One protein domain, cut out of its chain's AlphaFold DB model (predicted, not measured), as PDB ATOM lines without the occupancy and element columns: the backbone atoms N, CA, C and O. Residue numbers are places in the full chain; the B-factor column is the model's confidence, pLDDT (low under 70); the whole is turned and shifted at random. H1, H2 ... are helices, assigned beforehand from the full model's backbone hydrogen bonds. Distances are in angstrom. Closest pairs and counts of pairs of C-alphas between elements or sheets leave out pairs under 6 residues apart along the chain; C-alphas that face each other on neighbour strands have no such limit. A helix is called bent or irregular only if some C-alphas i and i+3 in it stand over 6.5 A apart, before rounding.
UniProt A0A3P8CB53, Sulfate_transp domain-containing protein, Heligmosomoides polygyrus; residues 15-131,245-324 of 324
ATOM      1  N   ASP A  15     -35.330  25.599 -10.868       83.25
ATOM      2  CA  ASP A  15     -34.049  25.861 -11.543       83.25
ATOM      3  C   ASP A  15     -33.413  27.192 -11.100       83.25
ATOM      4  O   ASP A  15     -32.192  27.335 -11.054       83.25
ATOM      5  N   GLN A  16     -34.242  28.159 -10.711       89.31
ATOM      6  CA  GLN A  16     -33.864  29.489 -10.253       89.31
ATOM      7  C   GLN A  16     -33.262  29.464  -8.846       89.31
ATOM      8  O   GLN A  16     -32.282  30.168  -8.598       89.31
ATOM      9  N   ILE A  17     -33.800  28.635  -7.941       89.25
ATOM     10  CA  ILE A  17     -33.208  28.417  -6.611       89.25
ATOM     11  C   ILE A  17     -31.833  27.789  -6.785       89.25
ATOM     12  O   ILE A  17     -30.858  28.294  -6.234       89.25
ATOM     13  N   ILE A  18     -31.750  26.727  -7.595       86.56
ATOM     14  CA  ILE A  18     -30.503  26.000  -7.852       86.56
ATOM     15  C   ILE A  18     -29.474  26.945  -8.463       86.56
ATOM     16  O   ILE A  18     -28.358  27.007  -7.964       86.56
ATOM     17  N   GLY A  19     -29.846  27.724  -9.483       88.88
ATOM     18  CA  GLY A  19     -28.953  28.691 -10.116       88.88
ATOM     19  C   GLY A  19     -28.430  29.743  -9.133       88.88
ATOM     20  O   GLY A  19     -27.219  29.961  -9.042       88.88
ATOM     21  N   GLY A  20     -29.320  30.358  -8.346       91.88
ATOM     22  CA  GLY A  20     -28.941  31.362  -7.347       91.88
ATOM     23  C   GLY A  20     -28.011  30.780  -6.280       91.88
ATOM     24  O   GLY A  20     -26.951  31.341  -5.994       91.88
ATOM     25  N   PHE A  21     -28.360  29.600  -5.766       90.38
ATOM     26  CA  PHE A  21     -27.565  28.830  -4.812       90.38
ATOM     27  C   PHE A  21     -26.185  28.446  -5.368       90.38
ATOM     28  O   PHE A  21     -25.172  28.737  -4.737       90.38
ATOM     29  N   THR A  22     -26.103  27.845  -6.562       89.81
ATOM     30  CA  THR A  22     -24.821  27.416  -7.147       89.81
ATOM     31  C   THR A  22     -23.920  28.598  -7.463       89.81
ATOM     32  O   THR A  22     -22.705  28.512  -7.293       89.81
ATOM     33  N   THR A  23     -24.506  29.726  -7.862       93.69
ATOM     34  CA  THR A  23     -23.767  30.972  -8.078       93.69
ATOM     35  C   THR A  23     -23.234  31.539  -6.760       93.69
ATOM     36  O   THR A  23     -22.085  31.972  -6.695       93.69
ATOM     37  N   GLY A  24     -24.023  31.497  -5.683       94.38
ATOM     38  CA  GLY A  24     -23.572  31.902  -4.349       94.38
ATOM     39  C   GLY A  24     -22.469  30.986  -3.810       94.38
ATOM     40  O   GLY A  24     -21.446  31.461  -3.317       94.38
ATOM     41  N   ALA A  25     -22.612  29.670  -3.981       91.94
ATOM     42  CA  ALA A  25     -21.584  28.693  -3.635       91.94
ATOM     43  C   ALA A  25     -20.289  28.921  -4.437       91.94
ATOM     44  O   ALA A  25     -19.194  28.817  -3.880       91.94
ATOM     45  N   ALA A  26     -20.390  29.313  -5.712       94.19
ATOM     46  CA  ALA A  26     -19.235  29.683  -6.528       94.19
ATOM     47  C   ALA A  26     -18.457  30.872  -5.940       94.19
ATOM     48  O   ALA A  26     -17.228  30.860  -5.993       94.19
ATOM     49  N   VAL A  27     -19.127  31.854  -5.318       95.44
ATOM     50  CA  VAL A  27     -18.454  32.952  -4.594       95.44
ATOM     51  C   VAL A  27     -17.618  32.399  -3.440       95.44
ATOM     52  O   VAL A  27     -16.437  32.724  -3.340       95.44
ATOM     53  N   HIS A  28     -18.181  31.512  -2.613       93.00
ATOM     54  CA  HIS A  28     -17.446  30.876  -1.508       93.00
ATOM     55  C   HIS A  28     -16.228  30.090  -1.991       93.00
ATOM     56  O   HIS A  28     -15.134  30.239  -1.441       93.00
ATOM     57  N   VAL A  29     -16.391  29.285  -3.045       93.44
ATOM     58  CA  VAL A  29     -15.287  28.510  -3.625       93.44
ATOM     59  C   VAL A  29     -14.218  29.436  -4.200       93.44
ATOM     60  O   VAL A  29     -13.035  29.194  -3.965       93.44
ATOM     61  N   PHE A  30     -14.612  30.499  -4.907       95.44
ATOM     62  CA  PHE A  30     -13.699  31.497  -5.461       95.44
ATOM     63  C   PHE A  30     -12.871  32.159  -4.357       95.44
ATOM     64  O   PHE A  30     -11.642  32.141  -4.420       95.44
ATOM     65  N   THR A  31     -13.520  32.653  -3.299       93.88
ATOM     66  CA  THR A  31     -12.840  33.270  -2.152       93.88
ATOM     67  C   THR A  31     -11.870  32.296  -1.475       93.88
ATOM     68  O   THR A  31     -10.751  32.681  -1.141       93.88
ATOM     69  N   ALA A  32     -12.236  31.017  -1.354       91.88
ATOM     70  CA  ALA A  32     -11.374  29.972  -0.797       91.88
ATOM     71  C   ALA A  32     -10.171  29.585  -1.687       91.88
ATOM     72  O   ALA A  32      -9.286  28.858  -1.227       91.88
ATOM     73  N   GLN A  33     -10.127  30.025  -2.952       95.50
ATOM     74  CA  GLN A  33      -8.958  29.858  -3.824       95.50
ATOM     75  C   GLN A  33      -8.015  31.070  -3.815       95.50
ATOM     76  O   GLN A  33      -6.841  30.915  -4.155       95.50
ATOM     77  N   LEU A  34      -8.487  32.261  -3.423       93.62
ATOM     78  CA  LEU A  34      -7.693  33.497  -3.500       93.62
ATOM     79  C   LEU A  34      -6.405  33.426  -2.677       93.62
ATOM     80  O   LEU A  34      -5.346  33.843  -3.143       93.62
ATOM     81  N   ASN A  35      -6.466  32.849  -1.478       91.62
ATOM     82  CA  ASN A  35      -5.295  32.701  -0.619       91.62
ATOM     83  C   ASN A  35      -4.224  31.783  -1.228       91.62
ATOM     84  O   ASN A  35      -3.038  32.065  -1.106       91.62
ATOM     85  N   LYS A  36      -4.624  30.722  -1.937       93.00
ATOM     86  CA  LYS A  36      -3.707  29.792  -2.617       93.00
ATOM     87  C   LYS A  36      -3.059  30.416  -3.853       93.00
ATOM     88  O   LYS A  36      -1.920  30.089  -4.156       93.00
ATOM     89  N   ILE A  37      -3.762  31.320  -4.534       93.50
ATOM     90  CA  ILE A  37      -3.230  32.082  -5.675       93.50
ATOM     91  C   ILE A  37      -2.243  33.155  -5.223       93.50
ATOM     92  O   ILE A  37      -1.219  33.363  -5.865       93.50
ATOM     93  N   LEU A  38      -2.530  33.813  -4.101       91.50
ATOM     94  CA  LEU A  38      -1.624  34.790  -3.496       91.50
ATOM     95  C   LEU A  38      -0.481  34.129  -2.703       91.50
ATOM     96  O   LEU A  38       0.489  34.795  -2.351       91.50
ATOM     97  N   GLY A  39      -0.584  32.827  -2.420       88.44
ATOM     98  CA  GLY A  39       0.393  32.075  -1.631       88.44
ATOM     99  C   GLY A  39       0.400  32.439  -0.143       88.44
ATOM    100  O   GLY A  39       1.422  32.291   0.513       88.44
ATOM    101  N   VAL A  40      -0.726  32.920   0.392       89.19
ATOM    102  CA  VAL A  40      -0.832  33.438   1.761       89.19
ATOM    103  C   VAL A  40      -1.521  32.417   2.678       89.19
ATOM    104  O   VAL A  40      -2.608  31.926   2.345       89.19
ATOM    105  N   PRO A  41      -0.959  32.102   3.859       83.62
ATOM    106  CA  PRO A  41      -1.651  31.299   4.859       83.62
ATOM    107  C   PRO A  41      -2.768  32.124   5.514       83.62
ATOM    108  O   PRO A  41      -2.523  33.204   6.041       83.62
ATOM    109  N   LEU A  42      -3.999  31.607   5.508       86.50
ATOM    110  CA  LEU A  42      -5.132  32.227   6.201       86.50
ATOM    111  C   LEU A  42      -5.694  31.292   7.276       86.50
ATOM    112  O   LEU A  42      -5.740  30.075   7.054       86.50
ATOM    113  N   PRO A  43      -6.166  31.837   8.412       83.94
ATOM    114  CA  PRO A  43      -6.878  31.054   9.409       83.94
ATOM    115  C   PRO A  43      -8.200  30.525   8.839       83.94
ATOM    116  O   PRO A  43      -8.844  31.155   7.997       83.94
ATOM    117  N   ARG A  44      -8.632  29.357   9.322       81.81
ATOM    118  CA  ARG A  44      -9.958  28.823   8.991       81.81
ATOM    119  C   ARG A  44     -11.018  29.630   9.741       81.81
ATOM    120  O   ARG A  44     -10.925  29.793  10.955       81.81
ATOM    121  N   ARG A  45     -12.019  30.127   9.015       82.94
ATOM    122  CA  ARG A  45     -13.176  30.850   9.558       82.94
ATOM    123  C   ARG A  45     -14.452  30.083   9.221       82.94
ATOM    124  O   ARG A  45     -14.590  29.588   8.104       82.94
ATOM    125  N   SER A  46     -15.374  30.020  10.173       77.94
ATOM    126  CA  SER A  46     -16.700  29.410  10.039       77.94
ATOM    127  C   SER A  46     -17.762  30.346  10.617       77.94
ATOM    128  O   SER A  46     -17.442  31.198  11.446       77.94
ATOM    129  N   GLY A  47     -19.013  30.172  10.192       78.50
ATOM    130  CA  GLY A  47     -20.155  30.953  10.671       78.50
ATOM    131  C   GLY A  47     -20.636  32.040   9.699       78.50
ATOM    132  O   GLY A  47     -20.039  32.244   8.636       78.50
ATOM    133  N   PRO A  48     -21.727  32.741  10.057       76.38
ATOM    134  CA  PRO A  48     -22.358  33.733   9.194       76.38
ATOM    135  C   PRO A  48     -21.416  34.908   8.920       76.38
ATOM    136  O   PRO A  48     -20.696  35.376   9.804       76.38
ATOM    137  N   GLY A  49     -21.393  35.383   7.674       80.69
ATOM    138  CA  GLY A  49     -20.493  36.455   7.252       80.69
ATOM    139  C   GLY A  49     -19.024  36.038   7.118       80.69
ATOM    140  O   GLY A  49     -18.161  36.913   7.008       80.69
ATOM    141  N   LYS A  50     -18.702  34.730   7.085       87.00
ATOM    142  CA  LYS A  50     -17.314  34.235   6.946       87.00
ATOM    143  C   LYS A  50     -16.559  34.865   5.778       87.00
ATOM    144  O   LYS A  50     -15.367  35.126   5.905       87.00
ATOM    145  N   LEU A  51     -17.243  35.156   4.668       88.75
ATOM    146  CA  LEU A  51     -16.639  35.802   3.501       88.75
ATOM    147  C   LEU A  51     -16.005  37.143   3.867       88.75
ATOM    148  O   LEU A  51     -14.856  37.386   3.512       88.75
ATOM    149  N   PHE A  52     -16.711  37.984   4.625       89.50
ATOM    150  CA  PHE A  52     -16.204  39.290   5.040       89.50
ATOM    151  C   PHE A  52     -14.933  39.159   5.888       89.50
ATOM    152  O   PHE A  52     -13.952  39.863   5.652       89.50
ATOM    153  N   PHE A  53     -14.916  38.210   6.828       88.75
ATOM    154  CA  PHE A  53     -13.733  37.932   7.641       88.75
ATOM    155  C   PHE A  53     -12.566  37.398   6.808       88.75
ATOM    156  O   PHE A  53     -11.441  37.847   7.005       88.75
ATOM    157  N   ILE A  54     -12.822  36.514   5.840       90.88
ATOM    158  CA  ILE A  54     -11.779  36.007   4.938       90.88
ATOM    159  C   ILE A  54     -11.192  37.145   4.102       90.88
ATOM    160  O   ILE A  54      -9.973  37.243   3.995       90.88
ATOM    161  N   TYR A  55     -12.020  38.038   3.550       92.06
ATOM    162  CA  TYR A  55     -11.524  39.202   2.816       92.06
ATOM    163  C   TYR A  55     -10.713  40.134   3.716       92.06
ATOM    164  O   TYR A  55      -9.635  40.568   3.320       92.06
ATOM    165  N   LYS A  56     -11.173  40.403   4.944       90.62
ATOM    166  CA  LYS A  56     -10.413  41.189   5.923       90.62
ATOM    167  C   LYS A  56      -9.046  40.563   6.217       90.62
ATOM    168  O   LYS A  56      -8.043  41.272   6.165       90.62
ATOM    169  N   ASP A  57      -9.006  39.261   6.489       90.19
ATOM    170  CA  ASP A  57      -7.771  38.525   6.780       90.19
ATOM    171  C   ASP A  57      -6.843  38.507   5.544       90.19
ATOM    172  O   ASP A  57      -5.627  38.674   5.673       90.19
ATOM    173  N   LEU A  58      -7.405  38.410   4.333       90.19
ATOM    174  CA  LEU A  58      -6.670  38.492   3.068       90.19
ATOM    175  C   LEU A  58      -6.043  39.876   2.852       90.19
ATOM    176  O   LEU A  58      -4.854  39.971   2.548       90.19
ATOM    177  N   PHE A  59      -6.809  40.954   3.046       90.12
ATOM    178  CA  PHE A  59      -6.306  42.325   2.929       90.12
ATOM    179  C   PHE A  59      -5.246  42.634   3.988       90.12
ATOM    180  O   PHE A  59      -4.232  43.258   3.672       90.12
ATOM    181  N   ALA A  60      -5.448  42.179   5.226       89.50
ATOM    182  CA  ALA A  60      -4.477  42.346   6.303       89.50
ATOM    183  C   ALA A  60      -3.155  41.635   5.978       89.50
ATOM    184  O   ALA A  60      -2.091  42.242   6.072       89.50
ATOM    185  N   SER A  61      -3.227  40.385   5.517       87.81
ATOM    186  CA  SER A  61      -2.044  39.592   5.165       87.81
ATOM    187  C   SER A  61      -1.317  40.141   3.935       87.81
ATOM    188  O   SER A  61      -0.088  40.147   3.891       87.81
ATOM    189  N   THR A  62      -2.071  40.668   2.963       87.00
ATOM    190  CA  THR A  62      -1.520  41.336   1.774       87.00
ATOM    191  C   THR A  62      -0.764  42.606   2.162       87.00
ATOM    192  O   THR A  62       0.350  42.829   1.700       87.00
ATOM    193  N   ARG A  63      -1.332  43.422   3.061       85.06
ATOM    194  CA  ARG A  63      -0.690  44.647   3.560       85.06
ATOM    195  C   ARG A  63       0.550  44.356   4.404       85.06
ATOM    196  O   ARG A  63       1.488  45.143   4.382       85.06
ATOM    197  N   ALA A  64       0.552  43.241   5.126       84.44
ATOM    198  CA  ALA A  64       1.692  42.800   5.921       84.44
ATOM    199  C   ALA A  64       2.847  42.218   5.082       84.44
ATOM    200  O   ALA A  64       3.898  41.920   5.638       84.44
ATOM    201  N   GLY A  65       2.681  42.065   3.761       83.44
ATOM    202  CA  GLY A  65       3.754  41.627   2.865       83.44
ATOM    203  C   GLY A  65       3.983  40.113   2.812       83.44
ATOM    204  O   GLY A  65       4.962  39.683   2.219       83.44
ATOM    205  N   TYR A  66       3.074  39.292   3.352       84.31
ATOM    206  CA  TYR A  66       3.169  37.819   3.303       84.31
ATOM    207  C   TYR A  66       2.835  37.212   1.927       84.31
ATOM    208  O   TYR A  66       2.651  36.001   1.807       84.31
ATOM    209  N   VAL A  67       2.688  38.040   0.890       89.12
ATOM    210  CA  VAL A  67       2.331  37.583  -0.458       89.12
ATOM    211  C   VAL A  67       3.544  36.954  -1.118       89.12
ATOM    212  O   VAL A  67       4.580  37.595  -1.291       89.12
ATOM    213  N   ASN A  68       3.382  35.716  -1.573       91.25
ATOM    214  CA  ASN A  68       4.387  35.065  -2.391       91.25
ATOM    215  C   ASN A  68       4.215  35.512  -3.851       91.25
ATOM    216  O   ASN A  68       3.388  34.982  -4.600       91.25
ATOM    217  N   TRP A  69       5.012  36.499  -4.261       91.25
ATOM    218  CA  TRP A  69       4.950  37.085  -5.603       91.25
ATOM    219  C   TRP A  69       5.184  36.075  -6.728       91.25
ATOM    220  O   TRP A  69       4.579  36.209  -7.791       91.25
ATOM    221  N   MET A  70       5.995  35.038  -6.494       91.69
ATOM    222  CA  MET A  70       6.218  33.976  -7.477       91.69
ATOM    223  C   MET A  70       4.948  33.143  -7.676       91.69
ATOM    224  O   MET A  70       4.524  32.907  -8.808       91.69
ATOM    225  N   THR A  71       4.284  32.770  -6.578       93.00
ATOM    226  CA  THR A  71       2.996  32.056  -6.629       93.00
ATOM    227  C   THR A  71       1.942  32.885  -7.359       93.00
ATOM    228  O   THR A  71       1.233  32.359  -8.222       93.00
ATOM    229  N   PHE A  72       1.878  34.186  -7.074       94.00
ATOM    230  CA  PHE A  72       0.953  35.098  -7.737       94.00
ATOM    231  C   PHE A  72       1.229  35.211  -9.243       94.00
ATOM    232  O   PHE A  72       0.310  35.037 -10.044       94.00
ATOM    233  N   ALA A  73       2.486  35.424  -9.647       94.19
ATOM    234  CA  ALA A  73       2.871  35.536 -11.053       94.19
ATOM    235  C   ALA A  73       2.555  34.257 -11.848       94.19
ATOM    236  O   ALA A  73       1.942  34.329 -12.915       94.19
ATOM    237  N   ILE A  74       2.896  33.083 -11.299       94.19
ATOM    238  CA  ILE A  74       2.562  31.782 -11.901       94.19
ATOM    239  C   ILE A  74       1.047  31.628 -12.034       94.19
ATOM    240  O   ILE A  74       0.557  31.193 -13.078       94.19
ATOM    241  N   SER A  75       0.291  32.002 -11.002       95.12
ATOM    242  CA  SER A  75      -1.167  31.876 -11.001       95.12
ATOM    243  C   SER A  75      -1.821  32.756 -12.061       95.12
ATOM    244  O   SER A  75      -2.676  32.287 -12.813       95.12
ATOM    245  N   VAL A  76      -1.403  34.022 -12.159       95.19
ATOM    246  CA  VAL A  76      -1.896  34.958 -13.179       95.19
ATOM    247  C   VAL A  76      -1.546  34.448 -14.576       95.19
ATOM    248  O   VAL A  76      -2.431  34.368 -15.427       95.19
ATOM    249  N   GLY A  77      -0.298  34.022 -14.796       95.25
ATOM    250  CA  GLY A  77       0.132  33.431 -16.065       95.25
ATOM    251  C   GLY A  77      -0.686  32.194 -16.447       95.25
ATOM    252  O   GLY A  77      -1.133  32.074 -17.586       95.25
ATOM    253  N   THR A  78      -0.969  31.314 -15.484       94.50
ATOM    254  CA  THR A  78      -1.760  30.090 -15.692       94.50
ATOM    255  C   THR A  78      -3.223  30.398 -16.011       94.50
ATOM    256  O   THR A  78      -3.792  29.804 -16.927       94.50
ATOM    257  N   ILE A  79      -3.846  31.339 -15.294       94.06
ATOM    258  CA  ILE A  79      -5.230  31.764 -15.560       94.06
ATOM    259  C   ILE A  79      -5.334  32.388 -16.952       94.06
ATOM    260  O   ILE A  79      -6.234  32.029 -17.711       94.06
ATOM    261  N   LEU A  80      -4.403  33.281 -17.305       93.69
ATOM    262  CA  LEU A  80      -4.357  33.901 -18.629       93.69
ATOM    263  C   LEU A  80      -4.171  32.847 -19.719       93.69
ATOM    264  O   LEU A  80      -4.934  32.838 -20.681       93.69
ATOM    265  N   MET A  81      -3.231  31.915 -19.547       93.00
ATOM    266  CA  MET A  81      -3.020  30.808 -20.481       93.00
ATOM    267  C   MET A  81      -4.304  29.988 -20.673       93.00
ATOM    268  O   MET A  81      -4.744  29.801 -21.806       93.00
ATOM    269  N   LEU A  82      -4.944  29.542 -19.587       91.12
ATOM    270  CA  LEU A  82      -6.188  28.768 -19.649       91.12
ATOM    271  C   LEU A  82      -7.313  29.535 -20.349       91.12
ATOM    272  O   LEU A  82      -8.081  28.954 -21.119       91.12
ATOM    273  N   PHE A  83      -7.421  30.837 -20.094       88.94
ATOM    274  CA  PHE A  83      -8.441  31.678 -20.705       88.94
ATOM    275  C   PHE A  83      -8.189  31.881 -22.205       88.94
ATOM    276  O   PHE A  83      -9.110  31.711 -23.004       88.94
ATOM    277  N   LEU A  84      -6.942  32.160 -22.599       89.44
ATOM    278  CA  LEU A  84      -6.532  32.292 -24.000       89.44
ATOM    279  C   LEU A  84      -6.762  30.995 -24.777       89.44
ATOM    280  O   LEU A  84      -7.315  31.020 -25.875       89.44
ATOM    281  N   VAL A  85      -6.410  29.851 -24.191       88.12
ATOM    282  CA  VAL A  85      -6.643  28.536 -24.798       88.12
ATOM    283  C   VAL A  85      -8.140  28.294 -25.008       88.12
ATOM    284  O   VAL A  85      -8.551  27.918 -26.103       88.12
ATOM    285  N   LYS A  86      -8.984  28.588 -24.013       83.38
ATOM    286  CA  LYS A  86     -10.442  28.413 -24.142       83.38
ATOM    287  C   LYS A  86     -11.094  29.375 -25.142       83.38
ATOM    288  O   LYS A  86     -12.129  29.032 -25.701       83.38
ATOM    289  N   ILE A  87     -10.534  30.564 -25.367       84.12
ATOM    290  CA  ILE A  87     -11.100  31.545 -26.309       84.12
ATOM    291  C   ILE A  87     -10.608  31.328 -27.735       84.12
ATOM    292  O   ILE A  87     -11.410  31.376 -28.660       84.12
ATOM    293  N   TYR A  88      -9.308  31.118 -27.925       86.06
ATOM    294  CA  TYR A  88      -8.707  31.091 -29.257       86.06
ATOM    295  C   TYR A  88      -8.501  29.670 -29.770       86.06
ATOM    296  O   TYR A  88      -8.765  29.396 -30.936       86.06
ATOM    297  N   VAL A  89      -8.052  28.752 -28.913       83.19
ATOM    298  CA  VAL A  89      -7.656  27.402 -29.335       83.19
ATOM    299  C   VAL A  89      -8.860  26.462 -29.386       83.19
ATOM    300  O   VAL A  89      -9.045  25.772 -30.384       83.19
ATOM    301  N   ASP A  90      -9.715  26.468 -28.361       81.62
ATOM    302  CA  ASP A  90     -10.902  25.601 -28.284       81.62
ATOM    303  C   ASP A  90     -11.832  25.702 -29.514       81.62
ATOM    304  O   ASP A  90     -12.147  24.661 -30.096       81.62
ATOM    305  N   PRO A  91     -12.230  26.892 -30.016       82.12
ATOM    306  CA  PRO A  91     -13.080  26.960 -31.207       82.12
ATOM    307  C   PRO A  91     -12.366  26.516 -32.488       82.12
ATOM    308  O   PRO A  91     -13.015  25.990 -33.392       82.12
ATOM    309  N   LEU A  92     -11.047  26.708 -32.593       81.81
ATOM    310  CA  LEU A  92     -10.270  26.242 -33.745       81.81
ATOM    311  C   LEU A  92     -10.153  24.718 -33.751       81.81
ATOM    312  O   LEU A  92     -10.322  24.091 -34.797       81.81
ATOM    313  N   ILE A  93      -9.910  24.117 -32.585       80.62
ATOM    314  CA  ILE A  93      -9.811  22.665 -32.457       80.62
ATOM    315  C   ILE A  93     -11.180  22.018 -32.637       80.62
ATOM    316  O   ILE A  93     -11.265  21.045 -33.378       80.62
ATOM    317  N   LYS A  94     -12.260  22.588 -32.089       77.19
ATOM    318  CA  LYS A  94     -13.630  22.084 -32.301       77.19
ATOM    319  C   LYS A  94     -14.037  22.025 -33.772       77.19
ATOM    320  O   LYS A  94     -14.814  21.156 -34.150       77.19
ATOM    321  N   LYS A  95     -13.500  22.909 -34.622       81.12
ATOM    322  CA  LYS A  95     -13.729  22.848 -36.076       81.12
ATOM    323  C   LYS A  95     -13.065  21.640 -36.740       81.12
ATOM    324  O   LYS A  95     -13.508  21.231 -37.805       81.12
ATOM    325  N   LYS A  96     -11.990  21.101 -36.154       80.69
ATOM    326  CA  LYS A  96     -11.169  20.038 -36.753       80.69
ATOM    327  C   LYS A  96     -11.294  18.688 -36.043       80.69
ATOM    328  O   LYS A  96     -11.094  17.656 -36.672       80.69
ATOM    329  N   CYS A  97     -11.627  18.686 -34.757       73.62
ATOM    330  CA  CYS A  97     -11.807  17.498 -33.939       73.62
ATOM    331  C   CYS A  97     -13.088  17.631 -33.111       73.62
ATOM    332  O   CYS A  97     -13.293  18.629 -32.424       73.62
ATOM    333  N   SER A  98     -13.932  16.601 -33.152       68.19
ATOM    334  CA  SER A  98     -15.179  16.556 -32.377       68.19
ATOM    335  C   SER A  98     -14.962  16.191 -30.901       68.19
ATOM    336  O   SER A  98     -15.916  16.210 -30.124       68.19
ATOM    337  N   VAL A  99     -13.736  15.831 -30.506       70.19
ATOM    338  CA  VAL A  99     -13.410  15.409 -29.139       70.19
ATOM    339  C   VAL A  99     -12.909  16.620 -28.339       70.19
ATOM    340  O   VAL A  99     -11.966  17.281 -28.780       70.19
ATOM    341  N   PRO A 100     -13.503  16.932 -27.171       72.88
ATOM    342  CA  PRO A 100     -13.031  18.027 -26.331       72.88
ATOM    343  C   PRO A 100     -11.636  17.719 -25.778       72.88
ATOM    344  O   PRO A 100     -11.388  16.643 -25.234       72.88
ATOM    345  N   VAL A 101     -10.723  18.681 -25.906       81.56
ATOM    346  CA  VAL A 101      -9.335  18.530 -25.457       81.56
ATOM    347  C   VAL A 101      -9.240  18.764 -23.943       81.56
ATOM    348  O   VAL A 101      -9.746  19.776 -23.451       81.56
ATOM    349  N   PRO A 102      -8.567  17.879 -23.178       84.56
ATOM    350  CA  PRO A 102      -8.429  18.020 -21.731       84.56
ATOM    351  C   PRO A 102      -7.341  19.047 -21.365       84.56
ATOM    352  O   PRO A 102      -6.265  18.693 -20.889       84.56
ATOM    353  N   TYR A 103      -7.611  20.337 -21.580       87.81
ATOM    354  CA  TYR A 103      -6.663  21.428 -21.291       87.81
ATOM    355  C   TYR A 103      -6.176  21.448 -19.838       87.81
ATOM    356  O   TYR A 103      -5.004  21.717 -19.583       87.81
ATOM    357  N   ASP A 104      -7.053  21.102 -18.897       88.75
ATOM    358  CA  ASP A 104      -6.730  21.080 -17.471       88.75
ATOM    359  C   ASP A 104      -5.632  20.039 -17.161       88.75
ATOM    360  O   ASP A 104      -4.750  20.294 -16.342       88.75
ATOM    361  N   LEU A 105      -5.615  18.903 -17.877       89.12
ATOM    362  CA  LEU A 105      -4.567  17.883 -17.749       89.12
ATOM    363  C   LEU A 105      -3.213  18.405 -18.243       89.12
ATOM    364  O   LEU A 105      -2.196  18.198 -17.582       89.12
ATOM    365  N   PHE A 106      -3.187  19.117 -19.372       91.00
ATOM    366  CA  PHE A 106      -1.953  19.720 -19.885       91.00
ATOM    367  C   PHE A 106      -1.379  20.758 -18.922       91.00
ATOM    368  O   PHE A 106      -0.166  20.806 -18.734       91.00
ATOM    369  N   VAL A 107      -2.235  21.548 -18.269       93.00
ATOM    370  CA  VAL A 107      -1.803  22.513 -17.248       93.00
ATOM    371  C   VAL A 107      -1.212  21.816 -16.026       93.00
ATOM    372  O   VAL A 107      -0.198  22.274 -15.508       93.00
ATOM    373  N   ILE A 108      -1.782  20.691 -15.592       92.25
ATOM    374  CA  ILE A 108      -1.218  19.886 -14.499       92.25
ATOM    375  C   ILE A 108       0.162  19.335 -14.879       92.25
ATOM    376  O   ILE A 108       1.106  19.445 -14.094       92.25
ATOM    377  N   ILE A 109       0.306  18.783 -16.088       92.31
ATOM    378  CA  ILE A 109       1.590  18.260 -16.583       92.31
ATOM    379  C   ILE A 109       2.630  19.383 -16.651       92.31
ATOM    380  O   ILE A 109       3.747  19.218 -16.163       92.31
ATOM    381  N   PHE A 110       2.251  20.538 -17.200       93.19
ATOM    382  CA  PHE A 110       3.113  21.714 -17.285       93.19
ATOM    383  C   PHE A 110       3.504  22.256 -15.904       93.19
ATOM    384  O   PHE A 110       4.669  22.551 -15.666       93.19
ATOM    385  N   GLY A 111       2.560  22.358 -14.967       92.75
ATOM    386  CA  GLY A 111       2.845  22.818 -13.608       92.75
ATOM    387  C   GLY A 111       3.781  21.872 -12.857       92.75
ATOM    388  O   GLY A 111       4.683  22.321 -12.152       92.75
ATOM    389  N   THR A 112       3.619  20.564 -13.062       92.62
ATOM    390  CA  THR A 112       4.489  19.528 -12.484       92.62
ATOM    391  C   THR A 112       5.908  19.611 -13.050       92.62
ATOM    392  O   THR A 112       6.882  19.607 -12.292       92.62
ATOM    393  N   SER A 113       6.046  19.733 -14.374       92.69
ATOM    394  CA  SER A 113       7.358  19.845 -15.020       92.69
ATOM    395  C   SER A 113       8.063  21.146 -14.641       92.69
ATOM    396  O   SER A 113       9.232  21.117 -14.262       92.69
ATOM    397  N   LEU A 114       7.342  22.270 -14.637       93.00
ATOM    398  CA  LEU A 114       7.865  23.570 -14.222       93.00
ATOM    399  C   LEU A 114       8.341  23.549 -12.764       93.00
ATOM    400  O   LEU A 114       9.422  24.054 -12.467       93.00
ATOM    401  N   SER A 115       7.563  22.931 -11.868       93.19
ATOM    402  CA  SER A 115       7.918  22.788 -10.453       93.19
ATOM    403  C   SER A 115       9.200  21.988 -10.251       93.19
ATOM    404  O   SER A 115      10.060  22.403  -9.477       93.19
ATOM    405  N   THR A 116       9.363  20.902 -11.011       90.38
ATOM    406  CA  THR A 116      10.541  20.024 -10.938       90.38
ATOM    407  C   THR A 116      11.793  20.693 -11.509       90.38
ATOM    408  O   THR A 116      12.873  20.573 -10.945       90.38
ATOM    409  N   VAL A 117      11.672  21.421 -12.625       92.56
ATOM    410  CA  VAL A 117      12.820  22.083 -13.272       92.56
ATOM    411  C   VAL A 117      13.293  23.298 -12.472       92.56
ATOM    412  O   VAL A 117      14.494  23.536 -12.359       92.56
ATOM    413  N   LEU A 118      12.363  24.080 -11.920       90.62
ATOM    414  CA  LEU A 118      12.684  25.315 -11.199       90.62
ATOM    415  C   LEU A 118      12.834  25.128  -9.684       90.62
ATOM    416  O   LEU A 118      13.214  26.089  -9.015       90.62
ATOM    417  N   ASN A 119      12.545  23.937  -9.148       90.06
ATOM    418  CA  ASN A 119      12.480  23.650  -7.709       90.06
ATOM    419  C   ASN A 119      11.689  24.728  -6.952       90.06
ATOM    420  O   ASN A 119      12.199  25.399  -6.053       90.06
ATOM    421  N   LEU A 120      10.431  24.927  -7.367       87.62
ATOM    422  CA  LEU A 120       9.586  26.031  -6.891       87.62
ATOM    423  C   LEU A 120       9.338  25.998  -5.377       87.62
ATOM    424  O   LEU A 120       9.195  27.055  -4.763       87.62
ATOM    425  N   HIS A 121       9.290  24.805  -4.786       89.44
ATOM    426  CA  HIS A 121       9.094  24.650  -3.349       89.44
ATOM    427  C   HIS A 121      10.309  25.144  -2.557       89.44
ATOM    428  O   HIS A 121      10.169  26.039  -1.733       89.44
ATOM    429  N   ASP A 122      11.499  24.628  -2.866       87.69
ATOM    430  CA  ASP A 122      12.707  24.909  -2.083       87.69
ATOM    431  C   ASP A 122      13.253  26.321  -2.322       87.69
ATOM    432  O   ASP A 122      13.820  26.932  -1.422       87.69
ATOM    433  N   ARG A 123      13.106  26.856  -3.544       89.12
ATOM    434  CA  ARG A 123      13.667  28.170  -3.905       89.12
ATOM    435  C   ARG A 123      12.741  29.343  -3.633       89.12
ATOM    436  O   ARG A 123      13.218  30.434  -3.345       89.12
ATOM    437  N   PHE A 124      11.441  29.143  -3.814       87.38
ATOM    438  CA  PHE A 124      10.458  30.224  -3.795       87.38
ATOM    439  C   PHE A 124       9.350  29.985  -2.772       87.38
ATOM    440  O   PHE A 124       8.363  30.713  -2.800       87.38
ATOM    441  N   GLU A 125       9.474  28.968  -1.912       89.62
ATOM    442  CA  GLU A 125       8.495  28.615  -0.873       89.62
ATOM    443  C   GLU A 125       7.066  28.455  -1.421       89.62
ATOM    444  O   GLU A 125       6.065  28.729  -0.752       89.62
ATOM    445  N   VAL A 126       6.943  28.023  -2.680       91.44
ATOM    446  CA  VAL A 126       5.635  27.791  -3.292       91.44
ATOM    447  C   VAL A 126       5.027  26.544  -2.660       91.44
ATOM    448  O   VAL A 126       5.651  25.483  -2.584       91.44
ATOM    449  N   LYS A 127       3.774  26.654  -2.217       92.56
ATOM    450  CA  LYS A 127       3.062  25.532  -1.605       92.56
ATOM    451  C   LYS A 127       2.765  24.443  -2.637       92.56
ATOM    452  O   LYS A 127       2.026  24.679  -3.596       92.56
ATOM    453  N   ILE A 128       3.285  23.246  -2.394       93.94
ATOM    454  CA  ILE A 128       3.024  22.032  -3.179       93.94
ATOM    455  C   ILE A 128       1.987  21.136  -2.493       93.94
ATOM    456  O   ILE A 128       1.612  21.379  -1.343       93.94
ATOM    457  N   ILE A 129       1.484  20.134  -3.217       91.50
ATOM    458  CA  ILE A 129       0.539  19.144  -2.680       91.50
ATOM    459  C   ILE A 129       1.183  18.342  -1.546       91.50
ATOM    460  O   ILE A 129       0.553  18.150  -0.505       91.50
ATOM    461  N   GLY A 130       2.440  17.933  -1.726       88.56
ATOM    462  CA  GLY A 130       3.142  17.072  -0.782       88.56
ATOM    463  C   GLY A 130       2.748  15.608  -0.953       88.56
ATOM    464  O   GLY A 130       2.281  15.206  -2.015       88.56
ATOM    465  N   HIS A 131       2.963  14.806   0.086       87.25
ATOM    466  CA  HIS A 131       2.815  13.358  -0.011       87.25
ATOM    467  C   HIS A 131       1.384  12.933  -0.369       87.25
ATOM    468  O   HIS A 131       0.428  13.286   0.328       87.25
ATOM    469  N   VAL A 245       4.828  16.978  -6.252       92.44
ATOM    470  CA  VAL A 245       5.572  18.214  -6.541       92.44
ATOM    471  C   VAL A 245       4.717  19.298  -7.204       92.44
ATOM    472  O   VAL A 245       5.206  20.404  -7.442       92.44
ATOM    473  N   LEU A 246       3.450  19.015  -7.523       94.06
ATOM    474  CA  LEU A 246       2.568  19.971  -8.188       94.06
ATOM    475  C   LEU A 246       2.267  21.157  -7.251       94.06
ATOM    476  O   LEU A 246       1.808  20.947  -6.122       94.06
ATOM    477  N   PRO A 247       2.453  22.412  -7.696       94.88
ATOM    478  CA  PRO A 247       2.076  23.566  -6.895       94.88
ATOM    479  C   PRO A 247       0.555  23.689  -6.763       94.88
ATOM    480  O   PRO A 247      -0.186  23.629  -7.748       94.88
ATOM    481  N   VAL A 248       0.079  23.931  -5.540       94.19
ATOM    482  CA  VAL A 248      -1.354  24.026  -5.210       94.19
ATOM    483  C   VAL A 248      -2.046  25.156  -5.982       94.19
ATOM    484  O   VAL A 248      -3.240  25.064  -6.274       94.19
ATOM    485  N   CYS A 249      -1.309  26.203  -6.358       94.81
ATOM    486  CA  CYS A 249      -1.849  27.321  -7.125       94.81
ATOM    487  C   CYS A 249      -2.397  26.902  -8.501       94.81
ATOM    488  O   CYS A 249      -3.450  27.403  -8.887       94.81
ATOM    489  N   PHE A 250      -1.786  25.929  -9.192       95.25
ATOM    490  CA  PHE A 250      -2.297  25.428 -10.477       95.25
ATOM    491  C   PHE A 250      -3.702  24.826 -10.335       95.25
ATOM    492  O   PHE A 250      -4.583  25.118 -11.145       95.25
ATOM    493  N   LEU A 251      -3.944  24.050  -9.271       93.44
ATOM    494  CA  LEU A 251      -5.271  23.499  -8.973       93.44
ATOM    495  C   LEU A 251      -6.290  24.614  -8.710       93.44
ATOM    496  O   LEU A 251      -7.408  24.575  -9.222       93.44
ATOM    497  N   SER A 252      -5.899  25.639  -7.951       94.88
ATOM    498  CA  SER A 252      -6.748  26.803  -7.688       94.88
ATOM    499  C   SER A 252      -7.087  27.591  -8.953       94.88
ATOM    500  O   SER A 252      -8.240  27.990  -9.118       94.88
ATOM    501  N   CYS A 253      -6.136  27.764  -9.874       95.69
ATOM    502  CA  CYS A 253      -6.373  28.393 -11.174       95.69
ATOM    503  C   CYS A 253      -7.406  27.617 -12.000       95.69
ATOM    504  O   CYS A 253      -8.342  28.220 -12.525       95.69
ATOM    505  N   ILE A 254      -7.278  26.287 -12.073       93.56
ATOM    506  CA  ILE A 254      -8.236  25.422 -12.781       93.56
ATOM    507  C   ILE A 254      -9.640  25.587 -12.186       93.56
ATOM    508  O   ILE A 254     -10.599  25.797 -12.932       93.56
ATOM    509  N   ILE A 255      -9.758  25.575 -10.852       93.31
ATOM    510  CA  ILE A 255     -11.037  25.777 -10.157       93.31
ATOM    511  C   ILE A 255     -11.640  27.137 -10.523       93.31
ATOM    512  O   ILE A 255     -12.790  27.185 -10.949       93.31
ATOM    513  N   ILE A 256     -10.883  28.236 -10.430       94.31
ATOM    514  CA  ILE A 256     -11.402  29.575 -10.761       94.31
ATOM    515  C   ILE A 256     -11.907  29.646 -12.203       94.31
ATOM    516  O   ILE A 256     -12.994  30.168 -12.450       94.31
ATOM    517  N   VAL A 257     -11.157  29.096 -13.159       91.38
ATOM    518  CA  VAL A 257     -11.579  29.098 -14.565       91.38
ATOM    519  C   VAL A 257     -12.835  28.234 -14.762       91.38
ATOM    520  O   VAL A 257     -13.694  28.588 -15.571       91.38
ATOM    521  N   ALA A 258     -12.981  27.130 -14.024       88.75
ATOM    522  CA  ALA A 258     -14.176  26.286 -14.062       88.75
ATOM    523  C   ALA A 258     -15.426  26.991 -13.500       88.75
ATOM    524  O   ALA A 258     -16.525  26.791 -14.021       88.75
ATOM    525  N   LEU A 259     -15.267  27.881 -12.511       91.19
ATOM    526  CA  LEU A 259     -16.375  28.657 -11.936       91.19
ATOM    527  C   LEU A 259     -16.988  29.674 -12.910       91.19
ATOM    528  O   LEU A 259     -18.097  30.147 -12.661       91.19
ATOM    529  N   LYS A 260     -16.332  29.984 -14.041       89.56
ATOM    530  CA  LYS A 260     -16.867  30.900 -15.065       89.56
ATOM    531  C   LYS A 260     -18.310  30.552 -15.443       89.56
ATOM    532  O   LYS A 260     -19.140  31.446 -15.529       89.56
ATOM    533  N   GLY A 261     -18.619  29.268 -15.643       84.19
ATOM    534  CA  GLY A 261     -19.968  28.830 -16.019       84.19
ATOM    535  C   GLY A 261     -21.026  29.135 -14.954       84.19
ATOM    536  O   GLY A 261     -22.133  29.533 -15.299       84.19
ATOM    537  N   MET A 262     -20.666  29.014 -13.673       88.38
ATOM    538  CA  MET A 262     -21.556  29.341 -12.555       88.38
ATOM    539  C   MET A 262     -21.769  30.856 -12.459       88.38
ATOM    540  O   MET A 262     -22.901  31.306 -12.370       88.38
ATOM    541  N   PHE A 263     -20.713  31.666 -12.593       92.56
ATOM    542  CA  PHE A 263     -20.850  33.129 -12.571       92.56
ATOM    543  C   PHE A 263     -21.636  33.694 -13.758       92.56
ATOM    544  O   PHE A 263     -22.340  34.689 -13.604       92.56
ATOM    545  N   MET A 264     -21.575  33.053 -14.930       89.06
ATOM    546  CA  MET A 264     -22.365  33.464 -16.098       89.06
ATOM    547  C   MET A 264     -23.880  33.352 -15.856       89.06
ATOM    548  O   MET A 264     -24.646  34.032 -16.537       89.06
ATOM    549  N   GLN A 265     -24.324  32.574 -14.859       87.88
ATOM    550  CA  GLN A 265     -25.734  32.528 -14.459       87.88
ATOM    551  C   GLN A 265     -26.230  33.878 -13.918       87.88
ATOM    552  O   GLN A 265     -27.402  34.190 -14.106       87.88
ATOM    553  N   LEU A 266     -25.368  34.743 -13.360       90.12
ATOM    554  CA  LEU A 266     -25.757  36.110 -12.968       90.12
ATOM    555  C   LEU A 266     -26.257  36.939 -14.157       90.12
ATOM    556  O   LEU A 266     -27.128  37.790 -13.995       90.12
ATOM    557  N   GLY A 267     -25.760  36.664 -15.366       88.19
ATOM    558  CA  GLY A 267     -26.232  37.319 -16.588       88.19
ATOM    559  C   GLY A 267     -27.692  36.995 -16.923       88.19
ATOM    560  O   GLY A 267     -28.339  37.755 -17.639       88.19
ATOM    561  N   THR A 268     -28.242  35.905 -16.376       86.31
ATOM    562  CA  THR A 268     -29.646  35.529 -16.598       86.31
ATOM    563  C   THR A 268     -30.627  36.420 -15.841       86.31
ATOM    564  O   THR A 268     -31.774  36.506 -16.262       86.31
ATOM    565  N   ILE A 269     -30.187  37.150 -14.804       90.94
ATOM    566  CA  ILE A 269     -31.042  38.014 -13.969       90.94
ATOM    567  C   ILE A 269     -31.792  39.045 -14.819       90.94
ATOM    568  O   ILE A 269     -32.999  39.216 -14.663       90.94
ATOM    569  N   ALA A 270     -31.099  39.700 -15.758       89.00
ATOM    570  CA  ALA A 270     -31.714  40.701 -16.630       89.00
ATOM    571  C   ALA A 270     -32.819  40.084 -17.502       89.00
ATOM    572  O   ALA A 270     -33.914  40.630 -17.604       89.00
ATOM    573  N   SER A 271     -32.556  38.910 -18.082       90.06
ATOM    574  CA  SER A 271     -33.549  38.185 -18.877       90.06
ATOM    575  C   SER A 271     -34.722  37.707 -18.017       90.06
ATOM    576  O   SER A 271     -35.872  37.882 -18.417       90.06
ATOM    577  N   LEU A 272     -34.452  37.173 -16.822       89.94
ATOM    578  CA  LEU A 272     -35.472  36.711 -15.881       89.94
ATOM    579  C   LEU A 272     -36.394  37.847 -15.448       89.94
ATOM    580  O   LEU A 272     -37.600  37.648 -15.394       89.94
ATOM    581  N   TRP A 273     -35.864  39.046 -15.205       92.56
ATOM    582  CA  TRP A 273     -36.672  40.201 -14.810       92.56
ATOM    583  C   TRP A 273     -37.734  40.580 -15.852       92.56
ATOM    584  O   TRP A 273     -38.845  40.969 -15.489       92.56
ATOM    585  N   HIS A 274     -37.410  40.446 -17.141       90.12
ATOM    586  CA  HIS A 274     -38.354  40.707 -18.229       90.12
ATOM    587  C   HIS A 274     -39.395  39.593 -18.407       90.12
ATOM    588  O   HIS A 274     -40.504  39.881 -18.852       90.12
ATOM    589  N   VAL A 275     -39.060  38.347 -18.056       91.31
ATOM    590  CA  VAL A 275     -39.949  37.184 -18.215       91.31
ATOM    591  C   VAL A 275     -40.837  36.977 -16.986       91.31
ATOM    592  O   VAL A 275     -42.058  36.926 -17.102       91.31
ATOM    593  N   SER A 276     -40.238  36.863 -15.799       90.56
ATOM    594  CA  SER A 276     -40.924  36.594 -14.535       90.56
ATOM    595  C   SER A 276     -40.199  37.274 -13.375       90.56
ATOM    596  O   SER A 276     -39.119  36.867 -12.936       90.56
ATOM    597  N   LYS A 277     -40.834  38.311 -12.819       91.56
ATOM    598  CA  LYS A 277     -40.306  39.026 -11.648       91.56
ATOM    599  C   LYS A 277     -40.185  38.107 -10.431       91.56
ATOM    600  O   LYS A 277     -39.221  38.231  -9.684       91.56
ATOM    601  N   TYR A 278     -41.128  37.181 -10.243       90.81
ATOM    602  CA  TYR A 278     -41.124  36.244  -9.116       90.81
ATOM    603  C   TYR A 278     -39.897  35.328  -9.151       90.81
ATOM    604  O   TYR A 278     -39.163  35.244  -8.170       90.81
ATOM    605  N   ASP A 279     -39.614  34.742 -10.312       90.62
ATOM    606  CA  ASP A 279     -38.447  33.886 -10.537       90.62
ATOM    607  C   ASP A 279     -37.133  34.643 -10.335       90.62
ATOM    608  O   ASP A 279     -36.190  34.128  -9.730       90.62
ATOM    609  N   CYS A 280     -37.082  35.897 -10.795       93.12
ATOM    610  CA  CYS A 280     -35.930  36.764 -10.584       93.12
ATOM    611  C   CYS A 280     -35.676  37.026  -9.093       93.12
ATOM    612  O   CYS A 280     -34.531  36.962  -8.644       93.12
ATOM    613  N   VAL A 281     -36.724  37.311  -8.317       93.75
ATOM    614  CA  VAL A 281     -36.590  37.552  -6.874       93.75
ATOM    615  C   VAL A 281     -36.147  36.275  -6.157       93.75
ATOM    616  O   VAL A 281     -35.249  36.345  -5.325       93.75
ATOM    617  N   ILE A 282     -36.690  35.106  -6.519       93.38
ATOM    618  CA  ILE A 282     -36.268  33.812  -5.954       93.38
ATOM    619  C   ILE A 282     -34.770  33.570  -6.188       93.38
ATOM    620  O   ILE A 282     -34.054  33.209  -5.249       93.38
ATOM    621  N   PHE A 283     -34.281  33.813  -7.408       94.62
ATOM    622  CA  PHE A 283     -32.858  33.688  -7.730       94.62
ATOM    623  C   PHE A 283     -32.002  34.635  -6.874       94.62
ATOM    624  O   PHE A 283     -31.035  34.203  -6.247       94.62
ATOM    625  N   VAL A 284     -32.364  35.923  -6.825       95.44
ATOM    626  CA  VAL A 284     -31.597  36.956  -6.108       95.44
ATOM    627  C   VAL A 284     -31.571  36.690  -4.605       95.44
ATOM    628  O   VAL A 284     -30.509  36.798  -3.993       95.44
ATOM    629  N   VAL A 285     -32.702  36.302  -4.012       95.31
ATOM    630  CA  VAL A 285     -32.787  35.960  -2.586       95.31
ATOM    631  C   VAL A 285     -31.942  34.728  -2.277       95.31
ATOM    632  O   VAL A 285     -31.155  34.763  -1.334       95.31
ATOM    633  N   SER A 286     -32.031  33.675  -3.096       94.00
ATOM    634  CA  SER A 286     -31.231  32.455  -2.910       94.00
ATOM    635  C   SER A 286     -29.730  32.742  -3.023       94.00
ATOM    636  O   SER A 286     -28.940  32.284  -2.194       94.00
ATOM    637  N   PHE A 287     -29.327  33.556  -4.004       95.56
ATOM    638  CA  PHE A 287     -27.946  34.007  -4.172       95.56
ATOM    639  C   PHE A 287     -27.459  34.825  -2.968       95.56
ATOM    640  O   PHE A 287     -26.430  34.498  -2.373       95.56
ATOM    641  N   ALA A 288     -28.206  35.857  -2.573       95.19
ATOM    642  CA  ALA A 288     -27.830  36.741  -1.473       95.19
ATOM    643  C   ALA A 288     -27.761  35.991  -0.135       95.19
ATOM    644  O   ALA A 288     -26.788  36.150   0.600       95.19
ATOM    645  N   ALA A 289     -28.742  35.132   0.154       94.62
ATOM    646  CA  ALA A 289     -28.756  34.309   1.360       94.62
ATOM    647  C   ALA A 289     -27.530  33.386   1.420       94.62
ATOM    648  O   ALA A 289     -26.847  33.338   2.441       94.62
ATOM    649  N   THR A 290     -27.198  32.732   0.303       93.62
ATOM    650  CA  THR A 290     -26.020  31.858   0.204       93.62
ATOM    651  C   THR A 290     -24.719  32.621   0.439       93.62
ATOM    652  O   THR A 290     -23.829  32.128   1.126       93.62
ATOM    653  N   VAL A 291     -24.582  33.832  -0.107       93.88
ATOM    654  CA  VAL A 291     -23.374  34.657   0.063       93.88
ATOM    655  C   VAL A 291     -23.246  35.185   1.497       93.88
ATOM    656  O   VAL A 291     -22.152  35.175   2.054       93.88
ATOM    657  N   ILE A 292     -24.336  35.646   2.112       92.44
ATOM    658  CA  ILE A 292     -24.296  36.289   3.436       92.44
ATOM    659  C   ILE A 292     -24.078  35.269   4.559       92.44
ATOM    660  O   ILE A 292     -23.285  35.519   5.471       92.44
ATOM    661  N   PHE A 293     -24.778  34.137   4.507       89.56
ATOM    662  CA  PHE A 293     -24.727  33.112   5.545       89.56
ATOM    663  C   PHE A 293     -23.692  32.042   5.181       89.56
ATOM    664  O   PHE A 293     -22.485  32.273   5.292       89.56
ATOM    665  N   ASP A 294     -24.159  30.890   4.721       88.62
ATOM    666  CA  ASP A 294     -23.361  29.823   4.139       88.62
ATOM    667  C   ASP A 294     -24.219  29.072   3.111       88.62
ATOM    668  O   ASP A 294     -25.385  29.397   2.867       88.62
ATOM    669  N   VAL A 295     -23.623  28.065   2.487       86.19
ATOM    670  CA  VAL A 295     -24.244  27.230   1.461       86.19
ATOM    671  C   VAL A 295     -25.527  26.566   1.984       86.19
ATOM    672  O   VAL A 295     -26.573  26.669   1.345       86.19
ATOM    673  N   VAL A 296     -25.490  25.942   3.162       85.56
ATOM    674  CA  VAL A 296     -26.631  25.183   3.707       85.56
ATOM    675  C   VAL A 296     -27.802  26.099   4.070       85.56
ATOM    676  O   VAL A 296     -28.930  25.878   3.624       85.56
ATOM    677  N   GLU A 297     -27.544  27.170   4.817       88.31
ATOM    678  CA  GLU A 297     -28.554  28.152   5.210       88.31
ATOM    679  C   GLU A 297     -29.126  28.880   3.992       88.31
ATOM    680  O   GLU A 297     -30.333  29.106   3.921       88.31
ATOM    681  N   GLY A 298     -28.285  29.196   3.003       89.12
ATOM    682  CA  GLY A 298     -28.707  29.815   1.750       89.12
ATOM    683  C   GLY A 298     -29.724  28.974   0.985       89.12
ATOM    684  O   GLY A 298     -30.742  29.503   0.531       89.12
ATOM    685  N   LEU A 299     -29.497  27.660   0.900       88.19
ATOM    686  CA  LEU A 299     -30.441  26.727   0.286       88.19
ATOM    687  C   LEU A 299     -31.768  26.674   1.047       88.19
ATOM    688  O   LEU A 299     -32.832  26.711   0.424       88.19
ATOM    689  N   LEU A 300     -31.718  26.582   2.380       88.75
ATOM    690  CA  LEU A 300     -32.921  26.535   3.213       88.75
ATOM    691  C   LEU A 300     -33.755  27.805   3.034       88.75
ATOM    692  O   LEU A 300     -34.939  27.720   2.713       88.75
ATOM    693  N   ILE A 301     -33.126  28.975   3.164       91.75
ATOM    694  CA  ILE A 301     -33.787  30.273   2.996       91.75
ATOM    695  C   ILE A 301     -34.378  30.394   1.587       91.75
ATOM    696  O   ILE A 301     -35.542  30.765   1.449       91.75
ATOM    697  N   GLY A 302     -33.615  30.034   0.548       90.44
ATOM    698  CA  GLY A 302     -34.084  30.063  -0.838       90.44
ATOM    699  C   GLY A 302     -35.294  29.157  -1.077       90.44
ATOM    700  O   GLY A 302     -36.268  29.576  -1.700       90.44
ATOM    701  N   THR A 303     -35.275  27.948  -0.511       88.25
ATOM    702  CA  THR A 303     -36.368  26.970  -0.639       88.25
ATOM    703  C   THR A 303     -37.636  27.442   0.073       88.25
ATOM    704  O   THR A 303     -38.712  27.439  -0.526       88.25
ATOM    705  N   PHE A 304     -37.530  27.905   1.324       90.75
ATOM    706  CA  PHE A 304     -38.682  28.439   2.060       90.75
ATOM    707  C   PHE A 304     -39.261  29.687   1.395       90.75
ATOM    708  O   PHE A 304     -40.480  29.827   1.294       90.75
ATOM    709  N   PHE A 305     -38.398  30.574   0.902       92.00
ATOM    710  CA  PHE A 305     -38.830  31.776   0.202       92.00
ATOM    711  C   PHE A 305     -39.567  31.440  -1.099       92.00
ATOM    712  O   PHE A 305     -40.644  31.976  -1.351       92.00
ATOM    713  N   ALA A 306     -39.039  30.515  -1.903       89.00
ATOM    714  CA  ALA A 306     -39.703  30.076  -3.124       89.00
ATOM    715  C   ALA A 306     -41.060  29.417  -2.848       89.00
ATOM    716  O   ALA A 306     -42.036  29.721  -3.533       89.00
ATOM    717  N   ALA A 307     -41.150  28.578  -1.810       87.94
ATOM    718  CA  ALA A 307     -42.417  27.995  -1.380       87.94
ATOM    719  C   ALA A 307     -43.435  29.079  -0.984       87.94
ATOM    720  O   ALA A 307     -44.584  29.031  -1.423       87.94
ATOM    721  N   ALA A 308     -43.015  30.098  -0.228       89.62
ATOM    722  CA  ALA A 308     -43.876  31.218   0.146       89.62
ATOM    723  C   ALA A 308     -44.365  32.019  -1.076       89.62
ATOM    724  O   ALA A 308     -45.547  32.353  -1.162       89.62
ATOM    725  N   VAL A 309     -43.484  32.285  -2.048       89.12
ATOM    726  CA  VAL A 309     -43.841  32.979  -3.298       89.12
ATOM    727  C   VAL A 309     -44.834  32.165  -4.129       89.12
ATOM    728  O   VAL A 309     -45.790  32.734  -4.655       89.12
ATOM    729  N   LEU A 310     -44.655  30.843  -4.218       86.00
ATOM    730  CA  LEU A 310     -45.583  29.950  -4.915       86.00
ATOM    731  C   LEU A 310     -46.968  29.947  -4.258       86.00
ATOM    732  O   LEU A 310     -47.968  30.117  -4.951       86.00
ATOM    733  N   ILE A 311     -47.028  29.816  -2.930       87.56
ATOM    734  CA  ILE A 311     -48.292  29.846  -2.177       87.56
ATOM    735  C   ILE A 311     -49.005  31.185  -2.387       87.56
ATOM    736  O   ILE A 311     -50.198  31.209  -2.689       87.56
ATOM    737  N   TYR A 312     -48.274  32.298  -2.296       87.88
ATOM    738  CA  TYR A 312     -48.822  33.630  -2.550       87.88
ATOM    739  C   TYR A 312     -49.354  33.778  -3.986       87.88
ATOM    740  O   TYR A 312     -50.418  34.361  -4.206       87.88
ATOM    741  N   GLY A 313     -48.641  33.223  -4.971       83.69
ATOM    742  CA  GLY A 313     -49.070  33.202  -6.368       83.69
ATOM    743  C   GLY A 313     -50.380  32.439  -6.578       83.69
ATOM    744  O   GLY A 313     -51.271  32.944  -7.262       83.69
ATOM    745  N   ILE A 314     -50.523  31.268  -5.947       84.56
ATOM    746  CA  ILE A 314     -51.742  30.444  -6.013       84.56
ATOM    747  C   ILE A 314     -52.929  31.179  -5.381       84.56
ATOM    748  O   ILE A 314     -53.976  31.302  -6.014       84.56
ATOM    749  N   GLN A 315     -52.754  31.747  -4.182       84.38
ATOM    750  CA  GLN A 315     -53.815  32.486  -3.486       84.38
ATOM    751  C   GLN A 315     -54.337  33.668  -4.310       84.38
ATOM    752  O   GLN A 315     -55.543  33.901  -4.386       84.38
ATOM    753  N   ARG A 316     -53.437  34.413  -4.964       79.62
ATOM    754  CA  ARG A 316     -53.828  35.540  -5.818       79.62
ATOM    755  C   ARG A 316     -54.617  35.089  -7.050       79.62
ATOM    756  O   ARG A 316     -55.503  35.818  -7.488       79.62
ATOM    757  N   PHE A 317     -54.292  33.924  -7.607       74.44
ATOM    758  CA  PHE A 317     -54.997  33.367  -8.760       74.44
ATOM    759  C   PHE A 317     -56.414  32.909  -8.390       74.44
ATOM    760  O   PHE A 317     -57.362  33.259  -9.088       74.44
ATOM    761  N   GLU A 318     -56.588  32.224  -7.255       66.69
ATOM    762  CA  GLU A 318     -57.921  31.839  -6.765       66.69
ATOM    763  C   GLU A 318     -58.801  33.058  -6.460       66.69
ATOM    764  O   GLU A 318     -59.951  33.106  -6.889       66.69
ATOM    765  N   LEU A 319     -58.256  34.090  -5.807       61.25
ATOM    766  CA  LEU A 319     -58.975  35.347  -5.564       61.25
ATOM    767  C   LEU A 319     -59.415  36.043  -6.862       61.25
ATOM    768  O   LEU A 319     -60.484  36.646  -6.892       61.25
ATOM    769  N   ALA A 320     -58.630  35.946  -7.938       63.97
ATOM    770  CA  ALA A 320     -59.007  36.498  -9.238       63.97
ATOM    771  C   ALA A 320     -60.126  35.690  -9.923       63.97
ATOM    772  O   ALA A 320     -60.987  36.288 -10.559       63.97
ATOM    773  N   CYS A 321     -60.149  34.363  -9.765       61.31
ATOM    774  CA  CYS A 321     -61.210  33.501 -10.304       61.31
ATOM    775  C   CYS A 321     -62.524  33.547  -9.507       61.31
ATOM    776  O   CYS A 321     -63.560  33.188 -10.050       61.31
ATOM    777  N   ILE A 322     -62.495  33.943  -8.230       60.00
ATOM    778  CA  ILE A 322     -63.702  34.053  -7.387       60.00
ATOM    779  C   ILE A 322     -64.390  35.422  -7.555       60.00
ATOM    780  O   ILE A 322     -65.590  35.540  -7.318       60.00
ATOM    781  N   VAL A 323     -63.641  36.462  -7.941       56.75
ATOM    782  CA  VAL A 323     -64.132  37.854  -8.021       56.75
ATOM    783  C   VAL A 323     -64.441  38.307  -9.462       56.75
ATOM    784  O   VAL A 323     -65.097  39.332  -9.635       56.75
ATOM    785  N   GLY A 324     -63.985  37.573 -10.485       44.72
ATOM    786  CA  GLY A 324     -64.261  37.841 -11.907       44.72
ATOM    787  C   GLY A 324     -65.376  36.974 -12.467       44.72
ATOM    788  O   GLY A 324     -66.154  37.507 -13.288       44.72
TER     789      GLY A 324
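Overview. This is residues 15 to 131 and 245 to 324 of the 324 residues of the protein "Sulfate_transp domain-containing protein" of Heligmosomoides polygyrus (UniProt A0A3P8CB53). A long, loosely built body of helices is set round one core helix, H1: H7, H8 and H9 pack on it toward its first end, H2, H3 and H6 toward its last end, and H4 packs on H3 and H6. Two tips stick out: residues 314 to 324 lengthwise at one end, and residues 94 to 99, at the turn from H3 to H4, sideways. The printed part has 197 residues with nine named helices, H1 to H9 in chain order, and no named strand; the class is all helix. It is loose, with a radius of gyration of the C-alphas of 21.8 A, and spans 79 by 48 by 28 A.

Along the chain. Find C-alpha 15 at (-34.049, 25.861, -11.543); from there H1 runs 34.6 A to residue 38, with a kink of 28 degrees near residue 32, and is only just irregular, with C-alphas 32 and 35 6.7 A apart. Next come H2, residues 50 to 63, and H3, residues 69 to 96, 39.0 A long with a kink of 39 degrees near residue 90. Then read H4, residues 103 to 118, and H5, residues 120 to 124. Past the cut, H6 begins at C-alpha 248, (-1.354, 24.026, -5.210), and ends at residue 258. H7 is residues 260 to 275, H8 residues 277 to 292, and H9 residues 295 to 323, 42.4 A, ending at (-64.132, 37.854, -8.021).

Arrangement. Start at H1, the hub, which touches six helices; H1, H3, H4, H6, H7, H8 and H9 form a bundle, a group of helices in which each touches at least one other of the group. Look at the C-alphas of Gly 20 and Phe 287, the closest of H1 and H8, 4.3 A apart; these helices run the same way at a shallow tilt of 31 degrees. H8 and H9 are a hairpin, closest at C-alphas 290 and 298, 3.7 A. H7 and H8 are a hairpin too, closest at C-alphas 272 and 280, 5.3 A. With residues 30 to 37 alone, H1 touches H6, closest at C-alphas 37 and 249, 5.2 A. With residues 28 to 35 alone, it touches H2, closest at C-alphas 35 and 58, 7.0 A. H3 touches H6 at a steep tilt of 42 degrees, closest at C-alphas 79 and 253, 5.6 A. H3 and H4, a hairpin, only just touch, with 3 pairs of C-alphas within 8 A, closest at C-alphas 82 and 103, 7.5 A. H5 is close to but not clearly touching H4, closest at C-alphas 115 and 121, 7.4 A. Every O i to N i+4 pair is within hydrogen-bond range in H2, H4, H5, H6, H8 and H9, against 18 of 20 in H1, 20 of 24 in H3 and 4 of 12 in H7, where 11 of 13 O i to N i+3 pairs are.

Size, cuts and confidence. The C-alphas of Arg 123 and Gly 324, the two farthest apart, are 78.9 A apart. Residues 132 to 244 are not printed; C-alphas 131 and 245 are 8.6 A apart across the cut. The link from H1 to H2 is long, with 11 residues. The mean pLDDT of the printed part is 88.2; look for values under 70 at residue 98 and residues 318 to 324.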